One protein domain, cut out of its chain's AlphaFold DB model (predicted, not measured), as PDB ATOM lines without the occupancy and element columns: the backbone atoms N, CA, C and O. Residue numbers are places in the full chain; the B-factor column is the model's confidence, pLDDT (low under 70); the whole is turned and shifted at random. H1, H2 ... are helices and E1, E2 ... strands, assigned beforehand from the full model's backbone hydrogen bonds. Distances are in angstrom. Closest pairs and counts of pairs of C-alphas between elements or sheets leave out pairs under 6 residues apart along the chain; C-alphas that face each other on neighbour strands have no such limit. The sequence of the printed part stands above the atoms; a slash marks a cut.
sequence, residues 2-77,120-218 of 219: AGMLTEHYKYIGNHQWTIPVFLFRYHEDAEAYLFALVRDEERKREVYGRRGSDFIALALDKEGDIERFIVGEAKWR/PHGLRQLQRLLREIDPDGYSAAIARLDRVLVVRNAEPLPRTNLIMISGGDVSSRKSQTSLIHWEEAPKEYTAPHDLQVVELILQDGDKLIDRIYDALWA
ATOM      1  N   ALA A   2      26.668  85.720 302.438       78.12
ATOM      2  CA  ALA A   2      25.325  85.812 301.846       78.12
ATOM      3  C   ALA A   2      25.008  84.698 300.845       78.12
ATOM      4  O   ALA A   2      23.941  84.099 300.924       78.12
ATOM      5  N   GLY A   3      25.979  84.351 299.999       79.00
ATOM      6  CA  GLY A   3      25.806  83.232 299.091       79.00
ATOM      7  C   GLY A   3      25.576  81.889 299.797       79.00
ATOM      8  O   GLY A   3      24.557  81.253 299.578       79.00
ATOM      9  N   MET A   4      26.452  81.517 300.737       77.31
ATOM     10  CA  MET A   4      26.319  80.258 301.492       77.31
ATOM     11  C   MET A   4      24.976  80.137 302.225       77.31
ATOM     12  O   MET A   4      24.375  79.071 302.248       77.31
ATOM     13  N   LEU A   5      24.479  81.227 302.825       82.81
ATOM     14  CA  LEU A   5      23.145  81.204 303.434       82.81
ATOM     15  C   LEU A   5      22.048  81.015 302.390       82.81
ATOM     16  O   LEU A   5      21.086  80.307 302.659       82.81
ATOM     17  N   THR A   6      22.212  81.607 301.209       83.94
ATOM     18  CA  THR A   6      21.237  81.486 300.121       83.94
ATOM     19  C   THR A   6      21.080  80.043 299.653       83.94
ATOM     20  O   THR A   6      19.956  79.603 299.439       83.94
ATOM     21  N   GLU A   7      22.167  79.277 299.581       85.56
ATOM     22  CA  GLU A   7      22.118  77.863 299.174       85.56
ATOM     23  C   GLU A   7      21.569  76.922 300.258       85.56
ATOM     24  O   GLU A   7      21.048  75.853 299.946       85.56
ATOM     25  N   HIS A   8      21.668  77.293 301.539       84.50
ATOM     26  CA  HIS A   8      21.359  76.383 302.652       84.50
ATOM     27  C   HIS A   8      20.135  76.767 303.490       84.50
ATOM     28  O   HIS A   8      19.673  75.961 304.302       84.50
ATOM     29  N   TYR A   9      19.601  77.976 303.330       83.56
ATOM     30  CA  TYR A   9      18.438  78.446 304.076       83.56
ATOM     31  C   TYR A   9      17.145  78.311 303.263       83.56
ATOM     32  O   TYR A   9      17.158  78.225 302.038       83.56
ATOM     33  N   LYS A  10      15.998  78.289 303.952       83.25
ATOM     34  CA  LYS A  10      14.683  78.264 303.298       83.25
ATOM     35  C   LYS A  10      14.185  79.685 303.064       83.25
ATOM     36  O   LYS A  10      14.061  80.465 304.004       83.25
ATOM     37  N   TYR A  11      13.869  79.982 301.811       83.38
ATOM     38  CA  TYR A  11      13.376  81.279 301.352       83.38
ATOM     39  C   TYR A  11      11.904  81.194 300.947       83.38
ATOM     40  O   TYR A  11      11.369  80.101 300.745       83.38
ATOM     41  N   ILE A  12      11.253  82.351 300.788       80.25
ATOM     42  CA  ILE A  12       9.909  82.435 300.197       80.25
ATOM     43  C   ILE A  12       9.863  81.641 298.881       80.25
ATOM     44  O   ILE A  12      10.759  81.737 298.044       80.25
ATOM     45  N   GLY A  13       8.817  80.829 298.727       83.62
ATOM     46  CA  GLY A  13       8.627  79.947 297.572       83.62
ATOM     47  C   GLY A  13       9.367  78.606 297.651       83.62
ATOM     48  O   GLY A  13       9.124  77.752 296.810       83.62
ATOM     49  N   ASN A  14      10.206  78.372 298.671       87.62
ATOM     50  CA  ASN A  14      10.960  77.122 298.872       87.62
ATOM     51  C   ASN A  14      11.805  76.692 297.657       87.62
ATOM     52  O   ASN A  14      11.993  75.498 297.418       87.62
ATOM     53  N   HIS A  15      12.325  77.658 296.900       89.56
ATOM     54  CA  HIS A  15      13.213  77.378 295.775       89.56
ATOM     55  C   HIS A  15      14.562  76.851 296.258       89.56
ATOM     56  O   HIS A  15      15.063  77.260 297.308       89.56
ATOM     57  N   GLN A  16      15.156  75.968 295.459       89.19
ATOM     58  CA  GLN A  16      16.533  75.538 295.650       89.19
ATOM     59  C   GLN A  16      17.447  76.497 294.899       89.19
ATOM     60  O   GLN A  16      17.444  76.546 293.671       89.19
ATOM     61  N   TRP A  17      18.192  77.292 295.657       91.50
ATOM     62  CA  TRP A  17      19.137  78.240 295.094       91.50
ATOM     63  C   TRP A  17      20.492  77.579 294.910       91.50
ATOM     64  O   TRP A  17      20.998  76.923 295.817       91.50
ATOM     65  N   THR A  18      21.093  77.815 293.754       88.50
ATOM     66  CA  THR A  18      22.477  77.471 293.467       88.50
ATOM     67  C   THR A  18      23.266  78.727 293.144       88.50
ATOM     68  O   THR A  18      22.784  79.647 292.467       88.50
ATOM     69  N   ILE A  19      24.496  78.774 293.641       84.81
ATOM     70  CA  ILE A  19      25.468  79.802 293.303       84.81
ATOM     71  C   ILE A  19      26.503  79.145 292.407       84.81
ATOM     72  O   ILE A  19      27.494  78.608 292.896       84.81
ATOM     73  N   PRO A  20      26.292  79.191 291.081       74.50
ATOM     74  CA  PRO A  20      27.200  78.526 290.152       74.50
ATOM     75  C   PRO A  20      28.593  79.169 290.183       74.50
ATOM     76  O   PRO A  20      29.604  78.511 289.977       74.50
ATOM     77  N   VAL A  21      28.655  80.470 290.484       75.75
ATOM     78  CA  VAL A  21      29.898  81.207 290.688       75.75
ATOM     79  C   VAL A  21      29.659  82.348 291.669       75.75
ATOM     80  O   VAL A  21      28.678  83.090 291.567       75.75
ATOM     81  N   PHE A  22      30.572  82.523 292.627       70.12
ATOM     82  CA  PHE A  22      30.585  83.735 293.438       70.12
ATOM     83  C   PHE A  22      30.993  84.906 292.549       70.12
ATOM     84  O   PHE A  22      32.156  85.039 292.170       70.12
ATOM     85  N   LEU A  23      30.025  85.764 292.219       65.12
ATOM     86  CA  LEU A  23      30.295  86.997 291.492       65.12
ATOM     87  C   LEU A  23      31.188  87.895 292.352       65.12
ATOM     88  O   LEU A  23      30.724  88.595 293.253       65.12
ATOM     89  N   PHE A  24      32.483  87.912 292.053       57.41
ATOM     90  CA  PHE A  24      33.305  89.054 292.410       57.41
ATOM     91  C   PHE A  24      32.804  90.211 291.558       57.41
ATOM     92  O   PHE A  24      32.741  90.104 290.329       57.41
ATOM     93  N   ARG A  25      32.359  91.294 292.207       63.59
ATOM     94  CA  ARG A  25      31.883  92.473 291.478       63.59
ATOM     95  C   ARG A  25      32.958  92.868 290.486       63.59
ATOM     96  O   ARG A  25      34.126  92.939 290.856       63.59
ATOM     97  N   TYR A  26      32.555  93.080 289.241       53.03
ATOM     98  CA  TYR A  26      33.472  93.469 288.189       53.03
ATOM     99  C   TYR A  26      34.208  94.738 288.628       53.03
ATOM    100  O   TYR A  26      33.599  95.776 288.898       53.03
ATOM    101  N   HIS A  27      35.512  94.591 288.839       60.81
ATOM    102  CA  HIS A  27      36.335  95.575 289.514       60.81
ATOM    103  C   HIS A  27      37.086  96.457 288.526       60.81
ATOM    104  O   HIS A  27      37.939  97.170 289.003       60.81
ATOM    105  N   GLU A  28      36.781  96.485 287.223       61.12
ATOM    106  CA  GLU A  28      37.539  97.297 286.246       61.12
ATOM    107  C   GLU A  28      37.788  98.738 286.726       61.12
ATOM    108  O   GLU A  28      38.922  99.204 286.703       61.12
ATOM    109  N   ASP A  29      36.773  99.410 287.286       61.75
ATOM    110  CA  ASP A  29      36.940 100.747 287.878       61.75
ATOM    111  C   ASP A  29      37.879 100.742 289.096       61.75
ATOM    112  O   ASP A  29      38.693 101.645 289.273       61.75
ATOM    113  N   ALA A  30      37.776  99.725 289.954       63.44
ATOM    114  CA  ALA A  30      38.649  99.552 291.111       63.44
ATOM    115  C   ALA A  30      40.067  99.108 290.715       63.44
ATOM    116  O   ALA A  30      41.011  99.485 291.391       63.44
ATOM    117  N   GLU A  31      40.227  98.345 289.639       65.25
ATOM    118  CA  GLU A  31      41.482  97.865 289.074       65.25
ATOM    119  C   GLU A  31      42.225  99.024 288.418       65.25
ATOM    120  O   GLU A  31      43.360  99.299 288.795       65.25
ATOM    121  N   ALA A  32      41.561  99.783 287.541       70.00
ATOM    122  CA  ALA A  32      42.095 101.013 286.964       70.00
ATOM    123  C   ALA A  32      42.476 102.023 288.057       70.00
ATOM    124  O   ALA A  32      43.521 102.672 287.992       70.00
ATOM    125  N   TYR A  33      41.651 102.128 289.099       69.62
ATOM    126  CA  TYR A  33      41.926 102.973 290.251       69.62
ATOM    127  C   TYR A  33      43.120 102.485 291.089       69.62
ATOM    128  O   TYR A  33      43.988 103.292 291.417       69.62
ATOM    129  N   LEU A  34      43.207 101.190 291.414       69.06
ATOM    130  CA  LEU A  34      44.346 100.598 292.127       69.06
ATOM    131  C   LEU A  34      45.636 100.750 291.316       69.06
ATOM    132  O   LEU A  34      46.664 101.132 291.869       69.06
ATOM    133  N   PHE A  35      45.571 100.523 290.005       74.12
ATOM    134  CA  PHE A  35      46.687 100.722 289.088       74.12
ATOM    135  C   PHE A  35      47.179 102.172 289.108       74.12
ATOM    136  O   PHE A  35      48.383 102.416 289.174       74.12
ATOM    137  N   ALA A  36      46.259 103.139 289.111       75.62
ATOM    138  CA  ALA A  36      46.613 104.548 289.195       75.62
ATOM    139  C   ALA A  36      47.164 104.947 290.575       75.62
ATOM    140  O   ALA A  36      48.116 105.715 290.633       75.62
ATOM    141  N   LEU A  37      46.621 104.409 291.674       72.75
ATOM    142  CA  LEU A  37      47.135 104.649 293.031       72.75
ATOM    143  C   LEU A  37      48.577 104.169 293.211       72.75
ATOM    144  O   LEU A  37      49.373 104.847 293.845       72.75
ATOM    145  N   VAL A  38      48.932 103.006 292.656       77.50
ATOM    146  CA  VAL A  38      50.303 102.467 292.742       77.50
ATOM    147  C   VAL A  38      51.304 103.317 291.940       77.50
ATOM    148  O   VAL A  38      52.512 103.192 292.122       77.50
ATOM    149  N   ARG A  39      50.822 104.179 291.038       81.44
ATOM    150  CA  ARG A  39      51.644 104.968 290.109       81.44
ATOM    151  C   ARG A  39      51.670 106.468 290.411       81.44
ATOM    152  O   ARG A  39      52.424 107.177 289.752       81.44
ATOM    153  N   ASP A  40      50.876 106.934 291.368       82.00
ATOM    154  CA  ASP A  40      50.743 108.346 291.721       82.00
ATOM    155  C   ASP A  40      50.592 108.485 293.244       82.00
ATOM    156  O   ASP A  40      49.518 108.254 293.802       82.00
ATOM    157  N   GLU A  41      51.688 108.850 293.917       75.38
ATOM    158  CA  GLU A  41      51.747 109.004 295.378       75.38
ATOM    159  C   GLU A  41      50.911 110.191 295.894       75.38
ATOM    160  O   GLU A  41      50.579 110.241 297.081       75.38
ATOM    161  N   GLU A  42      50.525 111.134 295.024       80.81
ATOM    162  CA  GLU A  42      49.689 112.282 295.394       80.81
ATOM    163  C   GLU A  42      48.189 111.958 295.352       80.81
ATOM    164  O   GLU A  42      47.378 112.672 295.962       80.81
ATOM    165  N   ARG A  43      47.786 110.857 294.695       71.25
ATOM    166  CA  ARG A  43      46.387 110.411 294.684       71.25
ATOM    167  C   ARG A  43      45.947 109.969 296.073       71.25
ATOM    168  O   ARG A  43      46.284 108.899 296.578       71.25
ATOM    169  N   LYS A  44      45.080 110.780 296.674       59.22
ATOM    170  CA  LYS A  44      44.375 110.422 297.907       59.22
ATOM    171  C   LYS A  44      43.253 109.439 297.606       59.22
ATOM    172  O   LYS A  44      42.663 109.439 296.531       59.22
ATOM    173  N   ARG A  45      42.965 108.585 298.589       53.38
ATOM    174  CA  ARG A  45      42.024 107.479 298.443       53.38
ATOM    175  C   ARG A  45      40.590 107.973 298.177       53.38
ATOM    176  O   ARG A  45      39.842 108.226 299.116       53.38
ATOM    177  N   GLU A  46      40.182 108.029 296.917       53.34
ATOM    178  CA  GLU A  46      38.808 108.255 296.475       53.34
ATOM    179  C   GLU A  46      38.155 106.897 296.208       53.34
ATOM    180  O   GLU A  46      38.184 106.373 295.099       53.34
ATOM    181  N   VAL A  47      37.615 106.250 297.246       51.88
ATOM    182  CA  VAL A  47      36.899 104.980 297.047       51.88
ATOM    183  C   VAL A  47      35.635 105.263 296.236       51.88
ATOM    184  O   VAL A  47      34.605 105.642 296.795       51.88
ATOM    185  N   TYR A  48      35.705 105.063 294.922       48.75
ATOM    186  CA  TYR A  48      34.523 105.036 294.076       48.75
ATOM    187  C   TYR A  48      33.609 103.906 294.567       48.75
ATOM    188  O   TYR A  48      34.045 102.771 294.789       48.75
ATOM    189  N   GLY A  49      32.343 104.232 294.832       52.12
ATOM    190  CA  GLY A  49      31.372 103.258 295.317       52.12
ATOM    191  C   GLY A  49      31.208 102.119 294.312       52.12
ATOM    192  O   GLY A  49      31.014 102.359 293.122       52.12
ATOM    193  N   ARG A  50      31.275 100.874 294.791       57.69
ATOM    194  CA  ARG A  50      31.099  99.683 293.950       57.69
ATOM    195  C   ARG A  50      29.647  99.621 293.475       57.69
ATOM    196  O   ARG A  50      28.744  99.555 294.306       57.69
ATOM    197  N   ARG A  51      29.426  99.653 292.161       58.25
ATOM    198  CA  ARG A  51      28.090  99.527 291.558       58.25
ATOM    199  C   ARG A  51      27.742  98.052 291.342       58.25
ATOM    200  O   ARG A  51      28.630  97.234 291.125       58.25
ATOM    201  N   GLY A  52      26.451  97.732 291.386       66.12
ATOM    202  CA  GLY A  52      25.935  96.375 291.185       66.12
ATOM    203  C   GLY A  52      25.629  95.628 292.482       66.12
ATOM    204  O   GLY A  52      26.055  96.031 293.565       66.12
ATOM    205  N   SER A  53      24.864  94.550 292.329       74.06
ATOM    206  CA  SER A  53      24.357  93.709 293.411       74.06
ATOM    207  C   SER A  53      25.479  93.005 294.167       74.06
ATOM    208  O   SER A  53      26.528  92.684 293.603       74.06
ATOM    209  N   ASP A  54      25.257  92.741 295.450       78.38
ATOM    210  CA  ASP A  54      26.262  92.134 296.315       78.38
ATOM    211  C   ASP A  54      26.480  90.650 295.984       78.38
ATOM    212  O   ASP A  54      27.598  90.165 296.154       78.38
ATOM    213  N   PHE A  55      25.450  89.958 295.483       83.19
ATOM    214  CA  PHE A  55      25.557  88.656 294.815       83.19
ATOM    215  C   PHE A  55      24.302  88.358 293.969       83.19
ATOM    216  O   PHE A  55      23.285  89.050 294.086       83.19
ATOM    217  N   ILE A  56      24.377  87.312 293.138       89.56
ATOM    218  CA  ILE A  56      23.242  86.726 292.411       89.56
ATOM    219  C   ILE A  56      23.282  85.205 292.586       89.56
ATOM    220  O   ILE A  56      24.367  84.626 292.561       89.56
ATOM    221  N   ALA A  57      22.120  84.573 292.745       91.88
ATOM    222  CA  ALA A  57      21.971  83.117 292.668       91.88
ATOM    223  C   ALA A  57      20.825  82.742 291.717       91.88
ATOM    224  O   ALA A  57      19.935  83.558 291.453       91.88
ATOM    225  N   LEU A  58      20.857  81.516 291.202       94.44
ATOM    226  CA  LEU A  58      19.855  80.980 290.281       94.44
ATOM    227  C   LEU A  58      19.057  79.881 290.978       94.44
ATOM    228  O   LEU A  58      19.612  79.123 291.765       94.44
ATOM    229  N   ALA A  59      17.766  79.789 290.687       95.12
ATOM    230  CA  ALA A  59      17.005  78.568 290.902       95.12
ATOM    231  C   ALA A  59      16.861  77.890 289.543       95.12
ATOM    232  O   ALA A  59      16.335  78.503 288.605       95.12
ATOM    233  N   LEU A  60      17.389  76.674 289.442       95.00
ATOM    234  CA  LEU A  60      17.356  75.884 288.219       95.00
ATOM    235  C   LEU A  60      16.255  74.828 288.317       95.00
ATOM    236  O   LEU A  60      16.049  74.255 289.391       95.00
ATOM    237  N   ASP A  61      15.571  74.571 287.207       94.50
ATOM    238  CA  ASP A  61      14.680  73.421 287.086       94.50
ATOM    239  C   ASP A  61      15.472  72.119 286.855       94.50
ATOM    240  O   ASP A  61      16.704  72.071 286.941       94.50
ATOM    241  N   LYS A  62      14.755  71.019 286.601       93.12
ATOM    242  CA  LYS A  62      15.365  69.693 286.412       93.12
ATOM    243  C   LYS A  62      16.139  69.591 285.100       93.12
ATOM    244  O   LYS A  62      16.998  68.722 284.970       93.12
ATOM    245  N   GLU A  63      15.818  70.449 284.145       93.50
ATOM    246  CA  GLU A  63      16.416  70.551 282.824       93.50
ATOM    247  C   GLU A  63      17.618  71.514 282.813       93.50
ATOM    248  O   GLU A  63      18.329  71.600 281.809       93.50
ATOM    249  N   GLY A  64      17.881  72.203 283.929       93.75
ATOM    250  CA  GLY A  64      18.959  73.179 284.068       93.75
ATOM    251  C   GLY A  64      18.620  74.561 283.499       93.75
ATOM    252  O   GLY A  64      19.524  75.389 283.357       93.75
ATOM    253  N   ASP A  65      17.354  74.826 283.160       96.38
ATOM    254  CA  ASP A  65      16.859  76.158 282.801       96.38
ATOM    255  C   ASP A  65      16.592  76.987 284.076       96.38
ATOM    256  O   ASP A  65      16.450  76.465 285.181       96.38
ATOM    257  N   ILE A  66      16.576  78.314 283.949       96.75
ATOM    258  CA  ILE A  66      16.390  79.248 285.058       96.75
ATOM    259  C   ILE A  66      14.898  79.519 285.254       96.75
ATOM    260  O   ILE A  66      14.277  80.270 284.488       96.75
ATOM    261  N   GLU A  67      14.356  79.009 286.358       95.81
ATOM    262  CA  GLU A  67      13.004  79.335 286.820       95.81
ATOM    263  C   GLU A  67      12.938  80.771 287.346       95.81
ATOM    264  O   GLU A  67      12.011  81.529 287.049       95.81
ATOM    265  N   ARG A  68      13.938  81.148 288.150       95.50
ATOM    266  CA  ARG A  68      14.057  82.471 288.765       95.50
ATOM    267  C   ARG A  68      15.482  82.753 289.224       95.50
ATOM    268  O   ARG A  68      16.313  81.857 289.338       95.50
ATOM    269  N   PHE A  69      15.748  84.005 289.564       95.00
ATOM    270  CA  PHE A  69      17.009  84.416 290.178       95.00
ATOM    271  C   PHE A  69      16.765  85.259 291.427       95.00
ATOM    272  O   PHE A  69      15.697  85.853 291.602       95.00
ATOM    273  N   ILE A  70      17.768  85.322 292.294       93.00
ATOM    274  CA  ILE A  70      17.772  86.157 293.493       93.00
ATOM    275  C   ILE A  70      18.898  87.175 293.405       93.00
ATOM    276  O   ILE A  70      20.017  86.851 293.009       93.00
ATOM    277  N   VAL A  71      18.584  88.416 293.762       91.12
ATOM    278  CA  VAL A  71      19.525  89.534 293.795       91.12
ATOM    279  C   VAL A  71      19.721  89.952 295.235       91.12
ATOM    280  O   VAL A  71      18.761  90.314 295.913       91.12
ATOM    281  N   GLY A  72      20.965  89.898 295.694       89.25
ATOM    282  CA  GLY A  72      21.309  90.179 297.075       89.25
ATOM    283  C   GLY A  72      21.885  91.563 297.307       89.25
ATOM    284  O   GLY A  72      22.789  91.989 296.593       89.25
ATOM    285  N   GLU A  73      21.435  92.193 298.385       89.94
ATOM    286  CA  GLU A  73      22.065  93.331 299.046       89.94
ATOM    287  C   GLU A  73      22.486  92.890 300.456       89.94
ATOM    288  O   GLU A  73      21.650  92.497 301.268       89.94
ATOM    289  N   ALA A  74      23.782  92.920 300.762       89.62
ATOM    290  CA  ALA A  74      24.358  92.370 301.982       89.62
ATOM    291  C   ALA A  74      25.170  93.420 302.759       89.62
ATOM    292  O   ALA A  74      26.149  93.993 302.277       89.62
ATOM    293  N   LYS A  75      24.818  93.657 304.025       90.50
ATOM    294  CA  LYS A  75      25.507  94.634 304.882       90.50
ATOM    295  C   LYS A  75      26.027  93.993 306.154       90.50
ATOM    296  O   LYS A  75      25.278  93.348 306.872       90.50
ATOM    297  N   TRP A  76      27.299  94.246 306.462       90.31
ATOM    298  CA  TRP A  76      27.905  93.930 307.757       90.31
ATOM    299  C   TRP A  76      28.008  95.178 308.643       90.31
ATOM    300  O   TRP A  76      28.397  96.252 308.164       90.31
ATOM    301  N   ARG A  77      27.704  95.054 309.940       92.44
ATOM    302  CA  ARG A  77      27.947  96.090 310.960       92.44
ATOM    303  C   ARG A  77      28.480  95.476 312.250       92.44
ATOM    304  O   ARG A  77      27.873  94.571 312.802       92.44
ATOM    305  N   PRO A 120      19.462  92.999 286.197       87.06
ATOM    306  CA  PRO A 120      20.654  93.754 286.567       87.06
ATOM    307  C   PRO A 120      21.871  93.325 285.744       87.06
ATOM    308  O   PRO A 120      21.973  92.184 285.290       87.06
ATOM    309  N   HIS A 121      22.855  94.219 285.617       83.69
ATOM    310  CA  HIS A 121      24.096  93.943 284.882       83.69
ATOM    311  C   HIS A 121      24.824  92.676 285.372       83.69
ATOM    312  O   HIS A 121      25.451  91.980 284.574       83.69
ATOM    313  N   GLY A 122      24.682  92.331 286.656       85.94
ATOM    314  CA  GLY A 122      25.247  91.106 287.217       85.94
ATOM    315  C   GLY A 122      24.774  89.824 286.516       85.94
ATOM    316  O   GLY A 122      25.543  88.874 286.456       85.94
ATOM    317  N   LEU A 123      23.579  89.793 285.906       90.25
ATOM    318  CA  LEU A 123      23.136  88.644 285.102       90.25
ATOM    319  C   LEU A 123      23.962  88.475 283.822       90.25
ATOM    320  O   LEU A 123      24.251  87.353 283.417       90.25
ATOM    321  N   ARG A 124      24.392  89.580 283.201       89.62
ATOM    322  CA  ARG A 124      25.290  89.540 282.038       89.62
ATOM    323  C   ARG A 124      26.684  89.067 282.429       89.62
ATOM    324  O   ARG A 124      27.302  88.320 281.677       89.62
ATOM    325  N   GLN A 125      27.173  89.496 283.590       87.38
ATOM    326  CA  GLN A 125      28.435  88.996 284.131       87.38
ATOM    327  C   GLN A 125      28.341  87.493 284.418       87.38
ATOM    328  O   GLN A 125      29.195  86.734 283.973       87.38
ATOM    329  N   LEU A 126      27.273  87.067 285.094       90.50
ATOM    330  CA  LEU A 126      27.007  85.663 285.380       90.50
ATOM    331  C   LEU A 126      26.976  84.831 284.097       90.50
ATOM    332  O   LEU A 126      27.687  83.841 284.013       90.50
ATOM    333  N   GLN A 127      26.248  85.271 283.069       93.19
ATOM    334  CA  GLN A 127      26.196  84.582 281.778       93.19
ATOM    335  C   GLN A 127      27.586  84.347 281.166       93.19
ATOM    336  O   GLN A 127      27.855  83.264 280.650       93.19
ATOM    337  N   ARG A 128      28.464  85.359 281.202       91.56
ATOM    338  CA  ARG A 128      29.839  85.233 280.692       91.56
ATOM    339  C   ARG A 128      30.617  84.179 281.472       91.56
ATOM    340  O   ARG A 128      31.211  83.307 280.857       91.56
ATOM    341  N   LEU A 129      30.523  84.213 282.799       91.12
ATOM    342  CA  LEU A 129      31.191  83.241 283.661       91.12
ATOM    343  C   LEU A 129      30.672  81.818 283.429       91.12
ATOM    344  O   LEU A 129      31.478  80.906 283.327       91.12
ATOM    345  N   LEU A 130      29.359  81.615 283.271       93.25
ATOM    346  CA  LEU A 130      28.804  80.287 282.968       93.25
ATOM    347  C   LEU A 130      29.372  79.710 281.662       93.25
ATOM    348  O   LEU A 130      29.691  78.527 281.608       93.25
ATOM    349  N   ARG A 131      29.560  80.549 280.633       95.19
ATOM    350  CA  ARG A 131      30.195  80.146 279.365       95.19
ATOM    351  C   ARG A 131      31.671  79.783 279.516       95.19
ATOM    352  O   ARG A 131      32.181  79.016 278.708       95.19
ATOM    353  N   GLU A 132      32.355  80.369 280.493       93.00
ATOM    354  CA  GLU A 132      33.776  80.128 280.747       93.00
ATOM    355  C   GLU A 132      34.009  78.885 281.612       93.00
ATOM    356  O   GLU A 132      34.937  78.130 281.336       93.00
ATOM    357  N   ILE A 133      33.189  78.669 282.648       92.75
ATOM    358  CA  ILE A 133      33.425  77.603 283.633       92.75
ATOM    359  C   ILE A 133      32.921  76.233 283.168       92.75
ATOM    360  O   ILE A 133      33.616  75.243 283.369       92.75
ATOM    361  N   ASP A 134      31.722  76.173 282.582       94.19
ATOM    362  CA  ASP A 134      31.074  74.926 282.156       94.19
ATOM    363  C   ASP A 134      29.944  75.230 281.148       94.19
ATOM    364  O   ASP A 134      28.758  75.267 281.502       94.19
ATOM    365  N   PRO A 135      30.292  75.516 279.881       95.44
ATOM    366  CA  PRO A 135      29.312  75.907 278.869       95.44
ATOM    367  C   PRO A 135      28.302  74.799 278.549       95.44
ATOM    368  O   PRO A 135      27.149  75.107 278.244       95.44
ATOM    369  N   ASP A 136      28.718  73.533 278.622       96.69
ATOM    370  CA  ASP A 136      27.858  72.392 278.316       96.69
ATOM    371  C   ASP A 136      26.883  72.130 279.472       96.69
ATOM    372  O   ASP A 136      25.669  72.032 279.245       96.69
ATOM    373  N   GLY A 137      27.383  72.114 280.715       94.94
ATOM    374  CA  GLY A 137      26.575  71.908 281.918       94.94
ATOM    375  C   GLY A 137      25.577  73.033 282.197       94.94
ATOM    376  O   GLY A 137      24.495  72.772 282.720       94.94
ATOM    377  N   TYR A 138      25.878  74.269 281.782       96.44
ATOM    378  CA  TYR A 138      24.976  75.423 281.923       96.44
ATOM    379  C   TYR A 138      24.300  75.859 280.619       96.44
ATOM    380  O   TYR A 138      23.761  76.965 280.548       96.44
ATOM    381  N   SER A 139      24.298  75.025 279.580       97.31
ATOM    382  CA  SER A 139      23.785  75.388 278.251       97.31
ATOM    383  C   SER A 139      22.341  75.921 278.264       97.31
ATOM    384  O   SER A 139      22.066  76.964 277.660       97.31
ATOM    385  N   ALA A 140      21.431  75.277 279.006       97.25
ATOM    386  CA  ALA A 140      20.043  75.720 279.168       97.25
ATOM    387  C   ALA A 140      19.952  77.092 279.866       97.25
ATOM    388  O   ALA A 140      19.352  78.029 279.328       97.25
ATOM    389  N   ALA A 141      20.634  77.252 281.003       96.81
ATOM    390  CA  ALA A 141      20.704  78.516 281.730       96.81
ATOM    391  C   ALA A 141      21.313  79.656 280.891       96.81
ATOM    392  O   ALA A 141      20.801  80.778 280.891       96.81
ATOM    393  N   ILE A 142      22.376  79.388 280.127       97.19
ATOM    394  CA  ILE A 142      23.009  80.361 279.226       97.19
ATOM    395  C   ILE A 142      22.017  80.817 278.150       97.19
ATOM    396  O   ILE A 142      21.876  82.025 277.934       97.19
ATOM    397  N   ALA A 143      21.305  79.876 277.522       97.25
ATOM    398  CA  ALA A 143      20.309  80.168 276.494       97.25
ATOM    399  C   ALA A 143      19.134  80.992 277.045       97.25
ATOM    400  O   ALA A 143      18.618  81.882 276.364       97.25
ATOM    401  N   ARG A 144      18.718  80.738 278.287       97.12
ATOM    402  CA  ARG A 144      17.709  81.543 278.984       97.12
ATOM    403  C   ARG A 144      18.189  82.957 279.253       97.12
ATOM    404  O   ARG A 144      17.470  83.907 278.952       97.12
ATOM    405  N   LEU A 145      19.415  83.113 279.749       96.44
ATOM    406  CA  LEU A 145      20.018  84.432 279.950       96.44
ATOM    407  C   LEU A 145      20.154  85.199 278.633       96.44
ATOM    408  O   LEU A 145      19.932  86.406 278.635       96.44
ATOM    409  N   ASP A 146      20.430  84.531 277.507       96.19
ATOM    410  CA  ASP A 146      20.457  85.190 276.195       96.19
ATOM    411  C   ASP A 146      19.109  85.849 275.880       96.19
ATOM    412  O   ASP A 146      19.082  87.025 275.522       96.19
ATOM    413  N   ARG A 147      17.989  85.146 276.100       96.25
ATOM    414  CA  ARG A 147      16.627  85.668 275.866       96.25
ATOM    415  C   ARG A 147      16.197  86.741 276.869       96.25
ATOM    416  O   ARG A 147      15.416  87.622 276.525       96.25
ATOM    417  N   VAL A 148      16.713  86.700 278.095       95.81
ATOM    418  CA  VAL A 148      16.420  87.695 279.145       95.81
ATOM    419  C   VAL A 148      17.250  88.975 278.966       95.81
ATOM    420  O   VAL A 148      16.810  90.061 279.338       95.81
ATOM    421  N   LEU A 149      18.452  88.875 278.388       94.38
ATOM    422  CA  LEU A 149      19.413  89.981 278.282       94.38
ATOM    423  C   LEU A 149      19.405  90.705 276.924       94.38
ATOM    424  O   LEU A 149      20.220  91.618 276.727       94.38
ATOM    425  N   VAL A 150      18.530  90.325 275.983       92.75
ATOM    426  CA  VAL A 150      18.352  91.069 274.723       92.75
ATOM    427  C   VAL A 150      17.759  92.458 274.968       92.75
ATOM    428  O   VAL A 150      16.985  92.686 275.888       92.75
ATOM    429  N   VAL A 151      18.106  93.414 274.103       87.75
ATOM    430  CA  VAL A 151      17.635  94.808 274.221       87.75
ATOM    431  C   VAL A 151      16.162  94.961 273.829       87.75
ATOM    432  O   VAL A 151      15.472  95.839 274.339       87.75
ATOM    433  N   ARG A 152      15.670  94.139 272.895       88.62
ATOM    434  CA  ARG A 152      14.294  94.198 272.385       88.62
ATOM    435  C   ARG A 152      13.604  92.866 272.625       88.62
ATOM    436  O   ARG A 152      14.195  91.835 272.326       88.62
ATOM    437  N   ASN A 153      12.355  92.919 273.088       89.44
ATOM    438  CA  ASN A 153      11.525  91.745 273.375       89.44
ATOM    439  C   ASN A 153      12.187  90.768 274.362       89.44
ATOM    440  O   ASN A 153      12.155  89.560 274.148       89.44
ATOM    441  N   ALA A 154      12.810  91.303 275.418       93.25
ATOM    442  CA  ALA A 154      13.386  90.492 276.483       93.25
ATOM    443  C   ALA A 154      12.309  89.636 277.157       93.25
ATOM    444  O   ALA A 154      11.237  90.139 277.509       93.25
ATOM    445  N   GLU A 155      12.608  88.355 277.360       94.44
ATOM    446  CA  GLU A 155      11.736  87.480 278.138       94.44
ATOM    447  C   GLU A 155      11.767  87.890 279.619       94.44
ATOM    448  O   GLU A 155      12.843  88.155 280.165       94.44
ATOM    449  N   PRO A 156      10.611  87.933 280.307       92.81
ATOM    450  CA  PRO A 156      10.596  88.166 281.739       92.81
ATOM    451  C   PRO A 156      11.230  86.979 282.471       92.81
ATOM    452  O   PRO A 156      10.977  85.812 282.154       92.81
ATOM    453  N   LEU A 157      12.008  87.293 283.503       95.19
ATOM    454  CA  LEU A 157      12.563  86.317 284.428       95.19
ATOM    455  C   LEU A 157      12.136  86.692 285.854       95.19
ATOM    456  O   LEU A 157      12.447  87.802 286.298       95.19
ATOM    457  N   PRO A 158      11.413  85.816 286.573       95.25
ATOM    458  CA  PRO A 158      11.029  86.079 287.951       95.25
ATOM    459  C   PRO A 158      12.248  86.346 288.842       95.25
ATOM    460  O   PRO A 158      13.273  85.666 288.757       95.25
ATOM    461  N   ARG A 159      12.114  87.338 289.724       94.44
ATOM    462  CA  ARG A 159      13.183  87.823 290.602       94.44
ATOM    463  C   ARG A 159      12.757  87.754 292.065       94.44
ATOM    464  O   ARG A 159      11.622  88.093 292.391       94.44
ATOM    465  N   THR A 160      13.677  87.358 292.940       94.31
ATOM    466  CA  THR A 160      13.621  87.631 294.385       94.31
ATOM    467  C   THR A 160      14.635  88.709 294.731       94.31
ATOM    468  O   THR A 160      15.772  88.691 294.266       94.31
ATOM    469  N   ASN A 161      14.240  89.628 295.592       93.50
ATOM    470  CA  ASN A 161      15.126  90.559 296.258       93.50
ATOM    471  C   ASN A 161      15.500  90.007 297.629       93.50
ATOM    472  O   ASN A 161      14.619  89.749 298.443       93.50
ATOM    473  N   LEU A 162      16.795  89.839 297.895       92.25
ATOM    474  CA  LEU A 162      17.303  89.489 299.215       92.25
ATOM    475  C   LEU A 162      18.001  90.685 299.841       92.25
ATOM    476  O   LEU A 162      18.977  91.196 299.300       92.25
ATOM    477  N   ILE A 163      17.570  91.057 301.038       91.94
ATOM    478  CA  ILE A 163      18.327  91.944 301.914       91.94
ATOM    479  C   ILE A 163      18.875  91.102 303.056       91.94
ATOM    480  O   ILE A 163      18.119  90.543 303.845       91.94
ATOM    481  N   MET A 164      20.196  91.016 303.157       91.31
ATOM    482  CA  MET A 164      20.875  90.358 304.263       91.31
ATOM    483  C   MET A 164      21.591  91.397 305.113       91.31
ATOM    484  O   MET A 164      22.579  92.003 304.697       91.31
ATOM    485  N   ILE A 165      21.128  91.578 306.342       92.12
ATOM    486  CA  ILE A 165      21.788  92.444 307.312       92.12
ATOM    487  C   ILE A 165      22.424  91.560 308.366       92.12
ATOM    488  O   ILE A 165      21.762  90.821 309.088       92.12
ATOM    489  N   SER A 166      23.744  91.626 308.433       91.12
ATOM    490  CA  SER A 166      24.547  90.889 309.390       91.12
ATOM    491  C   SER A 166      25.239  91.840 310.347       91.12
ATOM    492  O   SER A 166      25.704  92.916 309.957       91.12
ATOM    493  N   GLY A 167      25.373  91.438 311.601       92.25
ATOM    494  CA  GLY A 167      26.168  92.225 312.521       92.25
ATOM    495  C   GLY A 167      26.447  91.577 313.857       92.25
ATOM    496  O   GLY A 167      25.912  90.521 314.187       92.25
ATOM    497  N   GLY A 168      27.321  92.231 314.611       90.44
ATOM    498  CA  GLY A 168      27.593  91.856 315.989       90.44
ATOM    499  C   GLY A 168      26.441  92.239 316.906       90.44
ATOM    500  O   GLY A 168      25.731  93.229 316.679       90.44
ATOM    501  N   ASP A 169      26.275  91.435 317.950       86.81
ATOM    502  CA  ASP A 169      25.248  91.651 318.958       86.81
ATOM    503  C   ASP A 169      25.527  92.900 319.816       86.81
ATOM    504  O   ASP A 169      26.636  93.446 319.851       86.81
ATOM    505  N   VAL A 170      24.503  93.366 320.525       86.44
ATOM    506  CA  VAL A 170      24.583  94.453 321.499       86.44
ATOM    507  C   VAL A 170      23.942  94.021 322.807       86.44
ATOM    508  O   VAL A 170      22.906  93.372 322.813       86.44
ATOM    509  N   SER A 171      24.523  94.429 323.936       84.31
ATOM    510  CA  SER A 171      24.072  93.998 325.269       84.31
ATOM    511  C   SER A 171      22.608  94.327 325.579       84.31
ATOM    512  O   SER A 171      21.986  93.662 326.397       84.31
ATOM    513  N   SER A 172      22.049  95.351 324.931       83.88
ATOM    514  CA  SER A 172      20.647  95.745 325.077       83.88
ATOM    515  C   SER A 172      19.670  94.870 324.286       83.88
ATOM    516  O   SER A 172      18.458  95.051 324.418       83.88
ATOM    517  N   ARG A 173      20.153  93.980 323.411       83.88
ATOM    518  CA  ARG A 173      19.298  93.131 322.584       83.88
ATOM    519  C   ARG A 173      18.733  91.989 323.423       83.88
ATOM    520  O   ARG A 173      19.452  91.289 324.129       83.88
ATOM    521  N   LYS A 174      17.426  91.767 323.298       84.56
ATOM    522  CA  LYS A 174      16.766  90.579 323.844       84.56
ATOM    523  C   LYS A 174      16.992  89.385 322.917       84.56
ATOM    524  O   LYS A 174      16.903  89.517 321.695       84.56
ATOM    525  N   SER A 175      17.254  88.218 323.504       81.62
ATOM    526  CA  SER A 175      17.417  86.970 322.750       81.62
ATOM    527  C   SER A 175      16.230  86.729 321.809       81.62
ATOM    528  O   SER A 175      15.093  87.049 322.155       81.62
ATOM    529  N   GLN A 176      16.511  86.201 320.613       78.19
ATOM    530  CA  GLN A 176      15.520  85.875 319.573       78.19
ATOM    531  C   GLN A 176      14.634  87.052 319.120       78.19
ATOM    532  O   GLN A 176      13.585  86.850 318.519       78.19
ATOM    533  N   THR A 177      15.053  88.293 319.376       83.69
ATOM    534  CA  THR A 177      14.342  89.481 318.894       83.69
ATOM    535  C   THR A 177      14.992  89.988 317.611       83.69
ATOM    536  O   THR A 177      16.160  90.392 317.621       83.69
ATOM    537  N   SER A 178      14.227  89.966 316.518       85.44
ATOM    538  CA  SER A 178      14.602  90.585 315.242       85.44
ATOM    539  C   SER A 178      14.520  92.110 315.346       85.44
ATOM    540  O   SER A 178      13.597  92.635 315.970       85.44
ATOM    541  N   LEU A 179      15.468  92.830 314.746       85.69
ATOM    542  CA  LEU A 179      15.376  94.284 314.563       85.69
ATOM    543  C   LEU A 179      14.567  94.655 313.328       85.69
ATOM    544  O   LEU A 179      14.082  95.781 313.231       85.69
ATOM    545  N   ILE A 180      14.464  93.731 312.378       82.69
ATOM    546  CA  ILE A 180      13.697  93.917 311.156       82.69
ATOM    547  C   ILE A 180      12.374  93.169 311.297       82.69
ATOM    548  O   ILE A 180      12.349  91.967 311.579       82.69
ATOM    549  N   HIS A 181      11.272  93.886 311.105       81.62
ATOM    550  CA  HIS A 181       9.945  93.284 311.059       81.62
ATOM    551  C   HIS A 181       9.833  92.345 309.853       81.62
ATOM    552  O   HIS A 181      10.296  92.673 308.763       81.62
ATOM    553  N   TRP A 182       9.239  91.172 310.068       81.19
ATOM    554  CA  TRP A 182       9.192  90.090 309.078       81.19
ATOM    555  C   TRP A 182       7.772  89.597 308.770       81.19
ATOM    556  O   TRP A 182       7.595  88.846 307.817       81.19
ATOM    557  N   GLU A 183       6.777  89.996 309.565       83.62
ATOM    558  CA  GLU A 183       5.392  89.522 309.435       83.62
ATOM    559  C   GLU A 183       4.679  90.123 308.218       83.62
ATOM    560  O   GLU A 183       3.897  89.445 307.555       83.62
ATOM    561  N   GLU A 184       4.981  91.381 307.897       87.06
ATOM    562  CA  GLU A 184       4.389  92.105 306.777       87.06
ATOM    563  C   GLU A 184       5.479  92.725 305.907       87.06
ATOM    564  O   GLU A 184       6.545  93.122 306.389       87.06
ATOM    565  N   ALA A 185       5.193  92.838 304.609       86.69
ATOM    566  CA  ALA A 185       6.059  93.578 303.708       86.69
ATOM    567  C   ALA A 185       6.093  95.064 304.128       86.69
ATOM    568  O   ALA A 185       5.036  95.671 304.328       86.69
ATOM    569  N   PRO A 186       7.284  95.675 304.252       90.38
ATOM    570  CA  PRO A 186       7.401  97.079 304.622       90.38
ATOM    571  C   PRO A 186       6.795  97.967 303.532       90.38
ATOM    572  O   PRO A 186       7.014  97.738 302.343       90.38
ATOM    573  N   LYS A 187       6.066  99.016 303.931       92.19
ATOM    574  CA  LYS A 187       5.386  99.945 303.004       92.19
ATOM    575  C   LYS A 187       6.359 100.666 302.072       92.19
ATOM    576  O   LYS A 187       5.984 101.119 300.996       92.19
ATOM    577  N   GLU A 188       7.602 100.804 302.510       92.56
ATOM    578  CA  GLU A 188       8.682 101.444 301.777       92.56
ATOM    579  C   GLU A 188       9.244 100.559 300.669       92.56
ATOM    580  O   GLU A 188       9.957 101.070 299.811       92.56
ATOM    581  N   TYR A 189       8.933  99.261 300.653       94.12
ATOM    582  CA  TYR A 189       9.278  98.373 299.552       94.12
ATOM    583  C   TYR A 189       8.180  98.405 298.486       94.12
ATOM    584  O   TYR A 189       7.064  97.938 298.699       94.12
ATOM    585  N   THR A 190       8.507  98.972 297.327       94.88
ATOM    586  CA  THR A 190       7.562  99.200 296.223       94.88
ATOM    587  C   THR A 190       7.947  98.465 294.941       94.88
ATOM    588  O   THR A 190       7.230  98.551 293.944       94.88
ATOM    589  N   ALA A 191       9.071  97.740 294.943       93.12
ATOM    590  CA  ALA A 191       9.485  96.934 293.803       93.12
ATOM    591  C   ALA A 191       8.495  95.776 293.550       93.12
ATOM    592  O   ALA A 191       7.979  95.187 294.499       93.12
ATOM    593  N   PRO A 192       8.281  95.367 292.285       92.69
ATOM    594  CA  PRO A 192       7.300  94.338 291.921       92.69
ATOM    595  C   PRO A 192       7.815  92.901 292.131       92.69
ATOM    596  O   PRO A 192       7.310  91.962 291.520       92.69
ATOM    597  N   HIS A 193       8.874  92.722 292.915       93.38
ATOM    598  CA  HIS A 193       9.569  91.447 293.086       93.38
ATOM    599  C   HIS A 193       9.321  90.895 294.487       93.38
ATOM    600  O   HIS A 193       9.155  91.675 295.426       93.38
ATOM    601  N   ASP A 194       9.376  89.576 294.658       93.19
ATOM    602  CA  ASP A 194       9.321  88.982 295.997       93.19
ATOM    603  C   ASP A 194      10.459  89.531 296.862       93.19
ATOM    604  O   ASP A 194      11.583  89.689 296.381       93.19
ATOM    605  N   LEU A 195      10.187  89.790 298.140       92.50
ATOM    606  CA  LEU A 195      11.174  90.289 299.092       92.50
ATOM    607  C   LEU A 195      11.458  89.243 300.163       92.50
ATOM    608  O   LEU A 195      10.566  88.853 300.907       92.50
ATOM    609  N   GLN A 196      12.728  88.888 300.316       91.38
ATOM    610  CA  GLN A 196      13.240  88.263 301.521       91.38
ATOM    611  C   GLN A 196      14.122  89.256 302.276       91.38
ATOM    612  O   GLN A 196      15.051  89.836 301.712       91.38
ATOM    613  N   VAL A 197      13.906  89.365 303.585       90.62
ATOM    614  CA  VAL A 197      14.877  89.982 304.491       90.62
ATOM    615  C   VAL A 197      15.402  88.934 305.468       90.62
ATOM    616  O   VAL A 197      14.637  88.121 305.987       90.62
ATOM    617  N   VAL A 198      16.717  88.918 305.668       89.25
ATOM    618  CA  VAL A 198      17.416  88.024 306.593       89.25
ATOM    619  C   VAL A 198      18.268  88.868 307.525       89.25
ATOM    620  O   VAL A 198      19.132  89.631 307.087       89.25
ATOM    621  N   GLU A 199      18.047  88.689 308.820       90.50
ATOM    622  CA  GLU A 199      18.906  89.232 309.862       90.50
ATOM    623  C   GLU A 199      19.795  88.120 310.425       90.50
ATOM    624  O   GLU A 199      19.307  87.065 310.827       90.50
ATOM    625  N   LEU A 200      21.109  88.357 310.463       89.12
ATOM    626  CA  LEU A 200      22.088  87.421 311.012       89.12
ATOM    627  C   LEU A 200      22.920  88.092 312.102       89.12
ATOM    628  O   LEU A 200      23.681  89.025 311.835       89.12
ATOM    629  N   ILE A 201      22.848  87.561 313.318       89.38
ATOM    630  CA  ILE A 201      23.694  88.008 314.425       89.38
ATOM    631  C   ILE A 201      24.860  87.046 314.599       89.38
ATOM    632  O   ILE A 201      24.664  85.852 314.810       89.38
ATOM    633  N   LEU A 202      26.076  87.580 314.502       87.50
ATOM    634  CA  LEU A 202      27.315  86.826 314.666       87.50
ATOM    635  C   LEU A 202      28.036  87.289 315.928       87.50
ATOM    636  O   LEU A 202      28.446  88.447 316.036       87.50
ATOM    637  N   GLN A 203      28.236  86.369 316.868       84.56
ATOM    638  CA  GLN A 203      29.147  86.594 317.986       84.56
ATOM    639  C   GLN A 203      30.586  86.631 317.466       84.56
ATOM    640  O   GLN A 203      30.966  85.790 316.654       84.56
ATOM    641  N   ASP A 204      31.363  87.630 317.898       85.19
ATOM    642  CA  ASP A 204      32.756  87.829 317.470       85.19
ATOM    643  C   ASP A 204      32.948  87.847 315.936       85.19
ATOM    644  O   ASP A 204      33.988  87.439 315.412       85.19
ATOM    645  N   GLY A 205      31.934  88.299 315.187       85.88
ATOM    646  CA  GLY A 205      31.978  88.264 313.724       85.88
ATOM    647  C   GLY A 205      33.091  89.128 313.124       85.88
ATOM    648  O   GLY A 205      33.603  88.791 312.063       85.88
ATOM    649  N   ASP A 206      33.528  90.185 313.813       87.31
ATOM    650  CA  ASP A 206      34.713  90.956 313.425       87.31
ATOM    651  C   ASP A 206      35.987  90.111 313.511       87.31
ATOM    652  O   ASP A 206      36.701  90.011 312.521       87.31
ATOM    653  N   LYS A 207      36.201  89.381 314.612       88.38
ATOM    654  CA  LYS A 207      37.342  88.456 314.738       88.38
ATOM    655  C   LYS A 207      37.312  87.334 313.705       88.38
ATOM    656  O   LYS A 207      38.357  86.819 313.319       88.38
ATOM    657  N   LEU A 208      36.127  86.861 313.316       86.06
ATOM    658  CA  LEU A 208      36.007  85.871 312.243       86.06
ATOM    659  C   LEU A 208      36.416  86.477 310.898       86.06
ATOM    660  O   LEU A 208      37.188  85.857 310.176       86.06
ATOM    661  N   ILE A 209      35.916  87.672 310.581       84.75
ATOM    662  CA  ILE A 209      36.258  88.383 309.349       84.75
ATOM    663  C   ILE A 209      37.764  88.651 309.291       84.75
ATOM    664  O   ILE A 209      38.383  88.306 308.288       84.75
ATOM    665  N   ASP A 210      38.349  89.184 310.365       86.25
ATOM    666  CA  ASP A 210      39.781  89.472 310.454       86.25
ATOM    667  C   ASP A 210      40.602  88.196 310.229       86.25
ATOM    668  O   ASP A 210      41.426  88.157 309.323       86.25
ATOM    669  N   ARG A 211      40.278  87.093 310.924       86.38
ATOM    670  CA  ARG A 211      40.955  85.796 310.726       86.38
ATOM    671  C   ARG A 211      40.850  85.258 309.301       86.38
ATOM    672  O   ARG A 211      41.800  84.649 308.821       86.38
ATOM    673  N   ILE A 212      39.705  85.433 308.636       83.31
ATOM    674  CA  ILE A 212      39.537  85.013 307.237       83.31
ATOM    675  C   ILE A 212      40.456  85.836 306.336       83.31
ATOM    676  O   ILE A 212      41.128  85.265 305.484       83.31
ATOM    677  N   TYR A 213      40.500  87.158 306.514       77.31
ATOM    678  CA  TYR A 213      41.394  88.009 305.731       77.31
ATOM    679  C   TYR A 213      42.862  87.701 306.018       77.31
ATOM    680  O   TYR A 213      43.623  87.530 305.072       77.31
ATOM    681  N   ASP A 214      43.247  87.548 307.282       82.88
ATOM    682  CA  ASP A 214      44.612  87.190 307.670       82.88
ATOM    683  C   ASP A 214      45.041  85.859 307.036       82.88
ATOM    684  O   ASP A 214      46.137  85.758 306.495       82.88
ATOM    685  N   ALA A 215      44.158  84.854 307.014       81.00
ATOM    686  CA  ALA A 215      44.434  83.564 306.382       81.00
ATOM    687  C   ALA A 215      44.611  83.648 304.855       81.00
ATOM    688  O   ALA A 215      45.321  82.824 304.286       81.00
ATOM    689  N   LEU A 216      43.989  84.627 304.184       73.38
ATOM    690  CA  LEU A 216      44.163  84.845 302.742       73.38
ATOM    691  C   LEU A 216      45.511  85.496 302.401       73.38
ATOM    692  O   LEU A 216      45.981  85.345 301.276       73.38
ATOM    693  N   TRP A 217      46.115  86.217 303.350       72.56
ATOM    694  CA  TRP A 217      47.375  86.947 303.164       72.56
ATOM    695  C   TRP A 217      48.566  86.328 303.902       72.56
ATOM    696  O   TRP A 217      49.680  86.828 303.771       72.56
ATOM    697  N   ALA A 218      48.352  85.248 304.656       58.19
ATOM    698  CA  ALA A 218      49.409  84.431 305.238       58.19
ATOM    699  C   ALA A 218      50.082  83.584 304.139       58.19
ATOM    700  O   ALA A 218      49.853  82.379 304.035       58.19
TER     701      ALA A 218
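Overview. This is residues 2 to 77 and 120 to 218 of the 219 residues of an uncharacterized protein of Rubrimonas cliftonensis (UniProt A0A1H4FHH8). A twisted wall of four strands has the short helix H1 on it, a helical hairpin of H3 and H4 at one end, and H5 leading away from the other end, where residues 207 to 218 stick out. H2 lies away from the sheet between two long links. The printed part has 175 residues in the order H1 H2 E1 E2 H3 H4 E3 E4 H5; the mixed sheet runs E1 E2 E3 E4, and the class is mixed, helices and strands. It is only just loose, close to compact, with a radius of gyration of the C-alphas of 18.9 A and spans of 51 by 48 by 33 A.

Arrangement. H1, residues 2 to 8, is on the sheet; its closest C-alphas to E1, residues 55 to 60, are those of Gly 3 and Phe 55, 6.9 A apart. H2, residues 28 to 37, is not on the sheet and touches no helix. E1 and E2, residues 66 to 77, form an antiparallel hairpin, with N 59 and O 68 2.9 A apart. H3, residues 121 to 133, touches H4, residues 139 to 148, at a shallow tilt of 23 degrees, opposite ways; the closest C-alphas, of Gln 127 and Ile 142, are 5.9 A apart. Both only graze the sheet. E3, residues 159 to 167, is parallel to E2, with N 73 and O 162 2.8 A apart, and to E4, residues 194 to 201, with N 163 and O 196 2.9 A apart. H5, residues 205 to 217, only grazes the sheet, with residues 205 to 206. In the five helices every O i to N i+4 pair is within hydrogen-bond range.

Along the chain. H1 begins at C-alpha 2 (25.325, 85.812, 301.846). E2 measures 33.0 A, E3 25.9 A, E4 23.4 A and H3 18.9 A. H5 measures 18.7 A and ends at C-alpha 217 (47.375, 86.947, 303.164).

Size, cuts and confidence. The C-alphas farthest apart, of Glu 42 and Lys 62, are 55.4 A apart. Residues 78 to 119 are not printed, and C-alphas 77 and 120 are 25.6 A apart across the cut. The links H1 to H2, H2 to E1 and E3 to E4 are long. The pLDDT is under 70 at residues 23 to 31, 33 to 34, 44 to 52 and 218.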